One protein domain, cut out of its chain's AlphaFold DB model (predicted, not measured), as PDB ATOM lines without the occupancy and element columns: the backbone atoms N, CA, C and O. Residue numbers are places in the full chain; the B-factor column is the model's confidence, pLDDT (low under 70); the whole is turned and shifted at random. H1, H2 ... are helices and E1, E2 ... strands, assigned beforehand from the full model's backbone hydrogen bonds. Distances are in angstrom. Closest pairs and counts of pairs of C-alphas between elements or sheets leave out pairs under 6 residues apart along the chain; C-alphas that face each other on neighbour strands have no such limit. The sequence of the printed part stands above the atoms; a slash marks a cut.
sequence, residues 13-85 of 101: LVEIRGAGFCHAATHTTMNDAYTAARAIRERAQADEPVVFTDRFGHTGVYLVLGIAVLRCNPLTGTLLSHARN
ATOM      1  N   LEU A  13      82.738  95.722 157.710       87.56
ATOM      2  CA  LEU A  13      81.516  95.236 157.089       87.56
ATOM      3  C   LEU A  13      81.270  93.802 157.526       87.56
ATOM      4  O   LEU A  13      82.164  92.967 157.425       87.56
ATOM      5  N   VAL A  14      80.055  93.512 157.965       88.31
ATOM      6  CA  VAL A  14      79.585  92.137 158.131       88.31
ATOM      7  C   VAL A  14      78.736  91.816 156.921       88.31
ATOM      8  O   VAL A  14      77.748  92.494 156.664       88.31
ATOM      9  N   GLU A  15      79.137  90.814 156.158       90.31
ATOM     10  CA  GLU A  15      78.427  90.359 154.975       90.31
ATOM     11  C   GLU A  15      77.749  89.022 155.261       90.31
ATOM     12  O   GLU A  15      78.402  88.077 155.709       90.31
ATOM     13  N   ILE A  16      76.454  88.938 154.970       90.06
ATOM     14  CA  ILE A  16      75.688  87.695 154.954       90.06
ATOM     15  C   ILE A  16      75.413  87.268 153.516       90.06
ATOM     16  O   ILE A  16      75.132  88.085 152.636       90.06
ATOM     17  N   ARG A  17      75.473  85.962 153.279       88.94
ATOM     18  CA  ARG A  17      75.214  85.339 151.980       88.94
ATOM     19  C   ARG A  17      74.224  84.205 152.144       88.94
ATOM     20  O   ARG A  17      74.309  83.446 153.108       88.94
ATOM     21  N   GLY A  18      73.350  84.034 151.164       85.19
ATOM     22  CA  GLY A  18      72.477  82.869 151.058       85.19
ATOM     23  C   GLY A  18      72.146  82.561 149.606       85.19
ATOM     24  O   GLY A  18      72.831  83.022 148.690       85.19
ATOM     25  N   ALA A  19      71.125  81.739 149.382       82.69
ATOM     26  CA  ALA A  19      70.716  81.378 148.030       82.69
ATOM     27  C   ALA A  19      70.160  82.612 147.296       82.69
ATOM     28  O   ALA A  19      69.058  83.065 147.583       82.69
ATOM     29  N   GLY A  20      70.941  83.162 146.362       81.38
ATOM     30  CA  GLY A  20      70.525  84.287 145.516       81.38
ATOM     31  C   GLY A  20      70.654  85.679 146.141       81.38
ATOM     32  O   GLY A  20      70.220  86.641 145.517       81.38
ATOM     33  N   PHE A  21      71.262  85.819 147.326       84.62
ATOM     34  CA  PHE A  21      71.438  87.127 147.967       84.62
ATOM     35  C   PHE A  21      72.809  87.313 148.624       84.62
ATOM     36  O   PHE A  21      73.469  86.357 149.047       84.62
ATOM     37  N   CYS A  22      73.202  88.582 148.745       88.19
ATOM     38  CA  CYS A  22      74.384  89.035 149.464       88.19
ATOM     39  C   CYS A  22      74.100  90.426 150.049       88.19
ATOM     40  O   CYS A  22      73.894  91.374 149.293       88.19
ATOM     41  N   HIS A  23      74.088  90.549 151.377       91.12
ATOM     42  CA  HIS A  23      73.850  91.818 152.075       91.12
ATOM     43  C   HIS A  23      75.012  92.130 153.004       91.12
ATOM     44  O   HIS A  23      75.602  91.223 153.582       91.12
ATOM     45  N   ALA A  24      75.329  93.412 153.165       90.81
ATOM     46  CA  ALA A  24      76.393  93.864 154.049       90.81
ATOM     47  C   ALA A  24      75.886  94.952 154.994       90.81
ATOM     48  O   ALA A  24      75.155  95.836 154.553       90.81
ATOM     49  N   ALA A  25      76.313  94.900 156.252       90.62
ATOM     50  CA  ALA A  25      76.053  95.887 157.294       90.62
ATOM     51  C   ALA A  25      77.363  96.558 157.712       90.62
ATOM     52  O   ALA A  25      78.409  95.913 157.773       90.62
ATOM     53  N   THR A  26      77.309  97.859 157.982       89.38
ATOM     54  CA  THR A  26      78.448  98.661 158.446       89.38
ATOM     55  C   THR A  26      78.537  98.692 159.963       89.38
ATOM     56  O   THR A  26      77.560  99.001 160.637       89.38
ATOM     57  N   HIS A  27      79.741  98.469 160.482       86.38
ATOM     58  CA  HIS A  27      80.079  98.539 161.898       86.38
ATOM     59  C   HIS A  27      81.272  99.475 162.109       86.38
ATOM     60  O   HIS A  27      82.212  99.521 161.310       86.38
ATOM     61  N   THR A  28      81.232 100.235 163.198       82.56
ATOM     62  CA  THR A  28      82.250 101.236 163.544       82.56
ATOM     63  C   THR A  28      83.511 100.603 164.120       82.56
ATOM     64  O   THR A  28      84.605 101.116 163.889       82.56
ATOM     65  N   THR A  29      83.384  99.478 164.829       83.00
ATOM     66  CA  THR A  29      84.518  98.774 165.435       83.00
ATOM     67  C   THR A  29      84.629  97.328 164.957       83.00
ATOM     68  O   THR A  29      83.654  96.702 164.535       83.00
ATOM     69  N   MET A  30      85.845  96.779 165.051       82.44
ATOM     70  CA  MET A  30      86.108  95.366 164.768       82.44
ATOM     71  C   MET A  30      85.299  94.471 165.705       82.44
ATOM     72  O   MET A  30      84.686  93.507 165.264       82.44
ATOM     73  N   ASN A  31      85.284  94.808 166.995       83.50
ATOM     74  CA  ASN A  31      84.620  94.005 168.011       83.50
ATOM     75  C   ASN A  31      83.110  93.907 167.760       83.50
ATOM     76  O   ASN A  31      82.547  92.819 167.870       83.50
ATOM     77  N   ASP A  32      82.472  95.004 167.341       85.12
ATOM     78  CA  ASP A  32      81.043  95.005 167.007       85.12
ATOM     79  C   ASP A  32      80.755  94.145 165.775       85.12
ATOM     80  O   ASP A  32      79.804  93.365 165.777       85.12
ATOM     81  N   ALA A  33      81.605  94.233 164.746       85.94
ATOM     82  CA  ALA A  33      81.472  93.415 163.543       85.94
ATOM     83  C   ALA A  33      81.600  91.918 163.855       85.94
ATOM     84  O   ALA A  33      80.796  91.111 163.396       85.94
ATOM     85  N   TYR A  34      82.583  91.540 164.673       84.19
ATOM     86  CA  TYR A  34      82.777  90.153 165.091       84.19
ATOM     87  C   TYR A  34      81.656  89.649 166.003       84.19
ATOM     88  O   TYR A  34      81.187  88.527 165.824       84.19
ATOM     89  N   THR A  35      81.176  90.479 166.932       87.12
ATOM     90  CA  THR A  35      80.041  90.141 167.806       87.12
ATOM     91  C   THR A  35      78.774  89.909 166.984       87.12
ATOM     92  O   THR A  35      78.096  88.898 167.165       87.12
ATOM     93  N   ALA A  36      78.488  90.792 166.024       88.56
ATOM     94  CA  ALA A  36      77.362  90.634 165.110       88.56
ATOM     95  C   ALA A  36      77.515  89.382 164.235       88.56
ATOM     96  O   ALA A  36      76.596  88.569 164.159       88.56
ATOM     97  N   ALA A  37      78.685  89.171 163.625       87.81
ATOM     98  CA  ALA A  37      78.954  87.986 162.813       87.81
ATOM     99  C   ALA A  37      78.789  86.681 163.611       87.81
ATOM    100  O   ALA A  37      78.254  85.708 163.078       87.81
ATOM    101  N   ARG A  38      79.187  86.664 164.889       85.69
ATOM    102  CA  ARG A  38      79.006  85.517 165.787       85.69
ATOM    103  C   ARG A  38      77.536  85.262 166.118       85.69
ATOM    104  O   ARG A  38      77.096  84.125 166.000       85.69
ATOM    105  N   ALA A  39      76.765  86.297 166.447       87.50
ATOM    106  CA  ALA A  39      75.329  86.154 166.698       87.50
ATOM    107  C   ALA A  39      74.571  85.638 165.457       87.50
ATOM    108  O   ALA A  39      73.687  84.788 165.562       87.50
ATOM    109  N   ILE A  40      74.947  86.118 164.264       88.62
ATOM    110  CA  ILE A  40      74.410  85.627 162.986       88.62
ATOM    111  C   ILE A  40      74.815  84.163 162.773       88.62
ATOM    112  O   ILE A  40      73.979  83.364 162.355       88.62
ATOM    113  N   ARG A  41      76.073  83.803 163.075       85.31
ATOM    114  CA  ARG A  41      76.565  82.420 163.002       85.31
ATOM    115  C   ARG A  41      75.724  81.518 163.886       85.31
ATOM    116  O   ARG A  41      75.165  80.577 163.347       85.31
ATOM    117  N   GLU A  42      75.601  81.818 165.177       86.12
ATOM    118  CA  GLU A  42      74.872  81.006 166.165       86.12
ATOM    119  C   GLU A  42      73.446  80.676 165.695       86.12
ATOM    120  O   GLU A  42      73.074  79.504 165.635       86.12
ATOM    121  N   ARG A  43      72.691  81.682 165.231       87.88
ATOM    122  CA  ARG A  43      71.348  81.472 164.659       87.88
ATOM    123  C   ARG A  43      71.367  80.649 163.372       87.88
ATOM    124  O   ARG A  43      70.575  79.727 163.213       87.88
ATOM    125  N   ALA A  44      72.302  80.935 162.468       84.94
ATOM    126  CA  ALA A  44      72.439  80.183 161.226       84.94
ATOM    127  C   ALA A  44      72.860  78.714 161.450       84.94
ATOM    128  O   ALA A  44      72.532  77.870 160.615       84.94
ATOM    129  N   GLN A  45      73.559  78.378 162.550       83.75
ATOM    130  CA  GLN A  45      73.844  76.976 162.922       83.75
ATOM    131  C   GLN A  45      72.618  76.246 163.453       83.75
ATOM    132  O   GLN A  45      72.522  75.038 163.260       83.75
ATOM    133  N   ALA A  46      71.686  76.969 164.066       85.69
ATOM    134  CA  ALA A  46      70.399  76.435 164.486       85.69
ATOM    135  C   ALA A  46      69.376  76.328 163.330       85.69
ATOM    136  O   ALA A  46      68.226  75.980 163.575       85.69
ATOM    137  N   ASP A  47      69.775  76.633 162.084       83.44
ATOM    138  CA  ASP A  47      68.880  76.795 160.922       83.44
ATOM    139  C   ASP A  47      67.732  77.797 161.168       83.44
ATOM    140  O   ASP A  47      66.669  77.742 160.548       83.44
ATOM    141  N   GLU A  48      67.972  78.776 162.045       88.94
ATOM    142  CA  GLU A  48      67.020  79.837 162.336       88.94
ATOM    143  C   GLU A  48      67.172  81.021 161.365       88.94
ATOM    144  O   GLU A  48      68.293  81.411 161.006       88.94
ATOM    145  N   PRO A  49      66.061  81.663 160.960       87.81
ATOM    146  CA  PRO A  49      66.117  82.887 160.178       87.81
ATOM    147  C   PRO A  49      66.771  84.037 160.956       87.81
ATOM    148  O   PRO A  49      66.470  84.292 162.126       87.81
ATOM    149  N   VAL A  50      67.632  84.794 160.279       89.06
ATOM    150  CA  VAL A  50      68.339  85.937 160.862       89.06
ATOM    151  C   VAL A  50      67.716  87.241 160.383       89.06
ATOM    152  O   VAL A  50      67.603  87.477 159.181       89.06
ATOM    153  N   VAL A  51      67.358  88.113 161.327       92.31
ATOM    154  CA  VAL A  51      67.002  89.503 161.026       92.31
ATOM    155  C   VAL A  51      68.288  90.273 160.755       92.31
ATOM    156  O   VAL A  51      69.181  90.302 161.602       92.31
ATOM    157  N   PHE A  52      68.385  90.894 159.586       92.69
ATOM    158  CA  PHE A  52      69.570  91.634 159.173       92.69
ATOM    159  C   PHE A  52      69.177  92.964 158.539       92.69
ATOM    160  O   PHE A  52      68.331  92.998 157.643       92.69
ATOM    161  N   THR A  53      69.812  94.042 158.995       91.75
ATOM    162  CA  THR A  53      69.679  95.381 158.414       91.75
ATOM    163  C   THR A  53      70.903  95.667 157.563       91.75
ATOM    164  O   THR A  53      72.027  95.658 158.063       91.75
ATOM    165  N   ASP A  54      70.697  95.888 156.268       90.69
ATOM    166  CA  ASP A  54      71.789  96.203 155.357       90.69
ATOM    167  C   ASP A  54      72.299  97.645 155.538       90.69
ATOM    168  O   ASP A  54      71.714  98.480 156.231       90.69
ATOM    169  N   ARG A  55      73.416  97.960 154.882       88.00
ATOM    170  CA  ARG A  55      74.046  99.287 154.899       88.00
ATOM    171  C   ARG A  55      73.168 100.413 154.339       88.00
ATOM    172  O   ARG A  55      73.531 101.574 154.487       88.00
ATOM    173  N   PHE A  56      72.080 100.084 153.648       87.00
ATOM    174  CA  PHE A  56      71.116 101.043 153.115       87.00
ATOM    175  C   PHE A  56      69.921 101.241 154.059       87.00
ATOM    176  O   PHE A  56      69.057 102.066 153.779       87.00
ATOM    177  N   GLY A  57      69.886 100.528 155.190       87.06
ATOM    178  CA  GLY A  57      68.812 100.593 156.174       87.06
ATOM    179  C   GLY A  57      67.655  99.635 155.890       87.06
ATOM    180  O   GLY A  57      66.637  99.708 156.576       87.06
ATOM    181  N   HIS A  58      67.779  98.728 154.917       90.38
ATOM    182  CA  HIS A  58      66.739  97.739 154.658       90.38
ATOM    183  C   HIS A  58      66.865  96.569 155.626       90.38
ATOM    184  O   HIS A  58      67.877  95.865 155.646       90.38
ATOM    185  N   THR A  59      65.808  96.332 156.394       93.75
ATOM    186  CA  THR A  59      65.717  95.187 157.302       93.75
ATOM    187  C   THR A  59      64.957  94.052 156.632       93.75
ATOM    188  O   THR A  59      63.837  94.243 156.163       93.75
ATOM    189  N   GLY A  60      65.553  92.864 156.617       91.50
ATOM    190  CA  GLY A  60      64.927  91.644 156.113       91.50
ATOM    191  C   GLY A  60      65.225  90.437 156.995       91.50
ATOM    192  O   GLY A  60      66.027  90.513 157.928       91.50
ATOM    193  N   VAL A  61      64.563  89.323 156.693       92.62
ATOM    194  CA  VAL A  61      64.749  88.035 157.369       92.62
ATOM    195  C   VAL A  61      65.364  87.057 156.376       92.62
ATOM    196  O   VAL A  61      64.808  86.839 155.302       92.62
ATOM    197  N   TYR A  62      66.508  86.475 156.731       89.12
ATOM    198  CA  TYR A  62      67.344  85.727 155.795       89.12
ATOM    199  C   TYR A  62      67.766  84.368 156.353       89.12
ATOM    200  O   TYR A  62      68.181  84.256 157.506       89.12
ATOM    201  N   LEU A  63      67.736  83.343 155.498       88.12
ATOM    202  CA  LEU A  63      68.392  82.059 155.752       88.12
ATOM    203  C   LEU A  63      69.852  82.146 155.298       88.12
ATOM    204  O   LEU A  63      70.159  82.104 154.103       88.12
ATOM    205  N   VAL A  64      70.753  82.329 156.261       87.25
ATOM    206  CA  VAL A  64      72.168  82.621 156.010       87.25
ATOM    207  C   VAL A  64      72.960  81.327 155.803       87.25
ATOM    208  O   VAL A  64      72.969  80.429 156.641       87.25
ATOM    209  N   LEU A  65      73.671  81.250 154.680       83.94
ATOM    210  CA  LEU A  65      74.553  80.138 154.308       83.94
ATOM    211  C   LEU A  65      76.040  80.496 154.421       83.94
ATOM    212  O   LEU A  65      76.895  79.614 154.362       83.94
ATOM    213  N   GLY A  66      76.374  81.778 154.548       83.25
ATOM    214  CA  GLY A  66      77.751  82.239 154.674       83.25
ATOM    215  C   GLY A  66      77.832  83.609 155.325       83.25
ATOM    216  O   GLY A  66      76.942  84.439 155.152       83.25
ATOM    217  N   ILE A  67      78.909  83.827 156.075       86.38
ATOM    218  CA  ILE A  67      79.186  85.073 156.790       86.38
ATOM    219  C   ILE A  67      80.645  85.446 156.531       86.38
ATOM    220  O   ILE A  67      81.524  84.575 156.527       86.38
ATOM    221  N   ALA A  68      80.903  86.730 156.315       85.25
ATOM    222  CA  ALA A  68      82.249  87.275 156.223       85.25
ATOM    223  C   ALA A  68      82.352  88.589 156.999       85.25
ATOM    224  O   ALA A  68      81.435  89.405 156.976       85.25
ATOM    225  N   VAL A  69      83.496  88.807 157.647       84.75
ATOM    226  CA  VAL A  69      83.873  90.125 158.170       84.75
ATOM    227  C   VAL A  69      84.883  90.708 157.197       84.75
ATOM    228  O   VAL A  69      85.930  90.108 156.945       84.75
ATOM    229  N   LEU A  70      84.564  91.853 156.610       84.44
ATOM    230  CA  LEU A  70      85.392  92.553 155.639       84.44
ATOM    231  C   LEU A  70      85.884  93.872 156.237       84.44
ATOM    232  O   LEU A  70      85.218  94.490 157.067       84.44
ATOM    233  N   ARG A  71      87.036  94.336 155.765       82.31
ATOM    234  CA  ARG A  71      87.557  95.670 156.059       82.31
ATOM    235  C   ARG A  71      87.974  96.335 154.757       82.31
ATOM    236  O   ARG A  71      88.618  95.710 153.916       82.31
ATOM    237  N   CYS A  72      87.620  97.605 154.592       73.44
ATOM    238  CA  CYS A  72      88.156  98.395 153.490       73.44
ATOM    239  C   CYS A  72      89.631  98.708 153.767       73.44
ATOM    240  O   CYS A  72      89.959  99.235 154.832       73.44
ATOM    241  N   ASN A  73      90.518  98.371 152.833       71.19
ATOM    242  CA  ASN A  73      91.889  98.848 152.858       71.19
ATOM    243  C   ASN A  73      91.890 100.318 152.418       71.19
ATOM    244  O   ASN A  73      91.568 100.604 151.264       71.19
ATOM    245  N   PRO A  74      92.268 101.259 153.292       66.50
ATOM    246  CA  PRO A  74      92.199 102.674 152.959       66.50
ATOM    247  C   PRO A  74      93.246 103.134 151.942       66.50
ATOM    248  O   PRO A  74      93.086 104.200 151.359       66.50
ATOM    249  N   LEU A  75      94.314 102.359 151.732       69.38
ATOM    250  CA  LEU A  75      95.374 102.695 150.780       69.38
ATOM    251  C   LEU A  75      94.991 102.328 149.344       69.38
ATOM    252  O   LEU A  75      95.393 103.004 148.404       69.38
ATOM    253  N   THR A  76      94.225 101.251 149.174       70.81
ATOM    254  CA  THR A  76      93.879 100.685 147.860       70.81
ATOM    255  C   THR A  76      92.392 100.786 147.530       70.81
ATOM    256  O   THR A  76      92.000 100.503 146.402       70.81
ATOM    257  N   GLY A  77      91.544 101.133 148.505       66.25
ATOM    258  CA  GLY A  77      90.086 101.112 148.375       66.25
ATOM    259  C   GLY A  77      89.494  99.707 148.212       66.25
ATOM    260  O   GLY A  77      88.310  99.571 147.908       66.25
ATOM    261  N   THR A  78      90.296  98.650 148.382       73.50
ATOM    262  CA  THR A  78      89.852  97.266 148.177       73.50
ATOM    263  C   THR A  78      89.265  96.670 149.452       73.50
ATOM    264  O   THR A  78      89.772  96.882 150.553       73.50
ATOM    265  N   LEU A  79      88.195  95.883 149.310       72.00
ATOM    266  CA  LEU A  79      87.638  95.104 150.414       72.00
ATOM    267  C   LEU A  79      88.492  93.862 150.651       72.00
ATOM    268  O   LEU A  79      88.589  92.988 149.792       72.00
ATOM    269  N   LEU A  80      89.092  93.784 151.833       72.88
ATOM    270  CA  LEU A  80      89.833  92.618 152.289       72.88
ATOM    271  C   LEU A  80      88.946  91.797 153.221       72.88
ATOM    272  O   LEU A  80      88.319  92.338 154.134       72.88
ATOM    273  N   SER A  81      88.892  90.483 153.001       67.69
ATOM    274  CA  SER A  81      88.244  89.568 153.937       67.69
ATOM    275  C   SER A  81      89.120  89.411 155.171       67.69
ATOM    276  O   SER A  81      90.203  88.839 155.088       67.69
ATOM    277  N   HIS A  82      88.639  89.922 156.297       64.62
ATOM    278  CA  HIS A  82      89.293  89.803 157.593       64.62
ATOM    279  C   HIS A  82      89.004  88.436 158.238       64.62
ATOM    280  O   HIS A  82      89.864  87.868 158.896       64.62
ATOM    281  N   ALA A  83      87.819  87.874 157.982       63.88
ATOM    282  CA  ALA A  83      87.483  86.481 158.267       63.88
ATOM    283  C   ALA A  83      86.491  85.964 157.214       63.88
ATOM    284  O   ALA A  83      85.570  86.690 156.821       63.88
ATOM    285  N   ARG A  84      86.669  84.721 156.741       62.69
ATOM    286  CA  ARG A  84      85.817  84.117 155.706       62.69
ATOM    287  C   ARG A  84      85.402  82.692 156.080       62.69
ATOM    288  O   ARG A  84      86.261  81.856 156.301       62.69
ATOM    289  N   ASN A  85      84.090  82.454 156.002       58.84
ATOM    290  CA  ASN A  85      83.383  81.168 155.906       58.84
ATOM    291  C   ASN A  85      83.359  80.211 157.112       58.84
ATOM    292  O   ASN A  85      84.366  79.645 157.496       58.84
TER     293      ASN A  85
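Overview. This is residues 13 to 85 of the 101 residues of an uncharacterized protein of Streptomyces griseocarneus (UniProt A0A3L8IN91). What shape do these atoms make? A strongly twisted sheet of four antiparallel strands, E2 - E1 - E5 - E6, has helix H1 over one face in two layers, a sheet and a helix, with the small antiparallel hairpin of E3 and E4 near E2 and H1. What is it made of? The printed part has 73 residues, with one named helix and six named strands in the order E1 E2 H1 E3 E4 E5 E6, a mixed class. It is compact, with a radius of gyration of the C-alphas of 11.9 A, and elongated, spanning 38 by 21 by 20 A.

Arrangement. How is the larger sheet paired? E1, residues 13 to 18, forms a hairpin with E2, residues 21 to 27, with N 16 and O 23 within hydrogen-bond range at 2.8 A. E1 is also antiparallel to E5, residues 66 to 72, at 151 degrees, with N 15 and O 68 at 2.8 A. E5 forms a hairpin with E6, residues 79 to 84, with N 71 and O 80 at 2.9 A. Where is the helix? H1, residues 30 to 45, is on this sheet at a height of 8.6 A, over E1 and E5, and runs along the strands, at 1 degrees to E1 on the local plane. The closest C-alphas of H1 and E5 are those of Ala 37 and Ile 67, 6.7 A apart. Every O i to N i+4 pair in H1 is within hydrogen-bond range. And the second sheet? E3, residues 50 to 53, and E4, residues 59 to 62, form a hairpin, with N 52 and O 60 at 2.9 A. The closest C-alphas of E2 and E3 are those of Ala 25 and Thr 53, 6.5 A apart.

Along the chain. Where do the elements begin and end? E1 begins at C-alpha 13, (81.516, 95.236, 157.089), and E6 ends at C-alpha 84, (85.817, 84.117, 155.706). How long are the longer ones? H1 measures 22.2 A, E2 20.0 A, E5 19.3 A and E1 16.5 A.

Size, cuts and confidence. How far does it reach? The two C-alphas farthest apart, those of Ala 46 and Leu 75, are 38.7 A apart. Is anything cut or uncertain? The printed part has no cut and no long link. The model's pLDDT is under 70 at residues 74 to 75, 77 and 81 to 85.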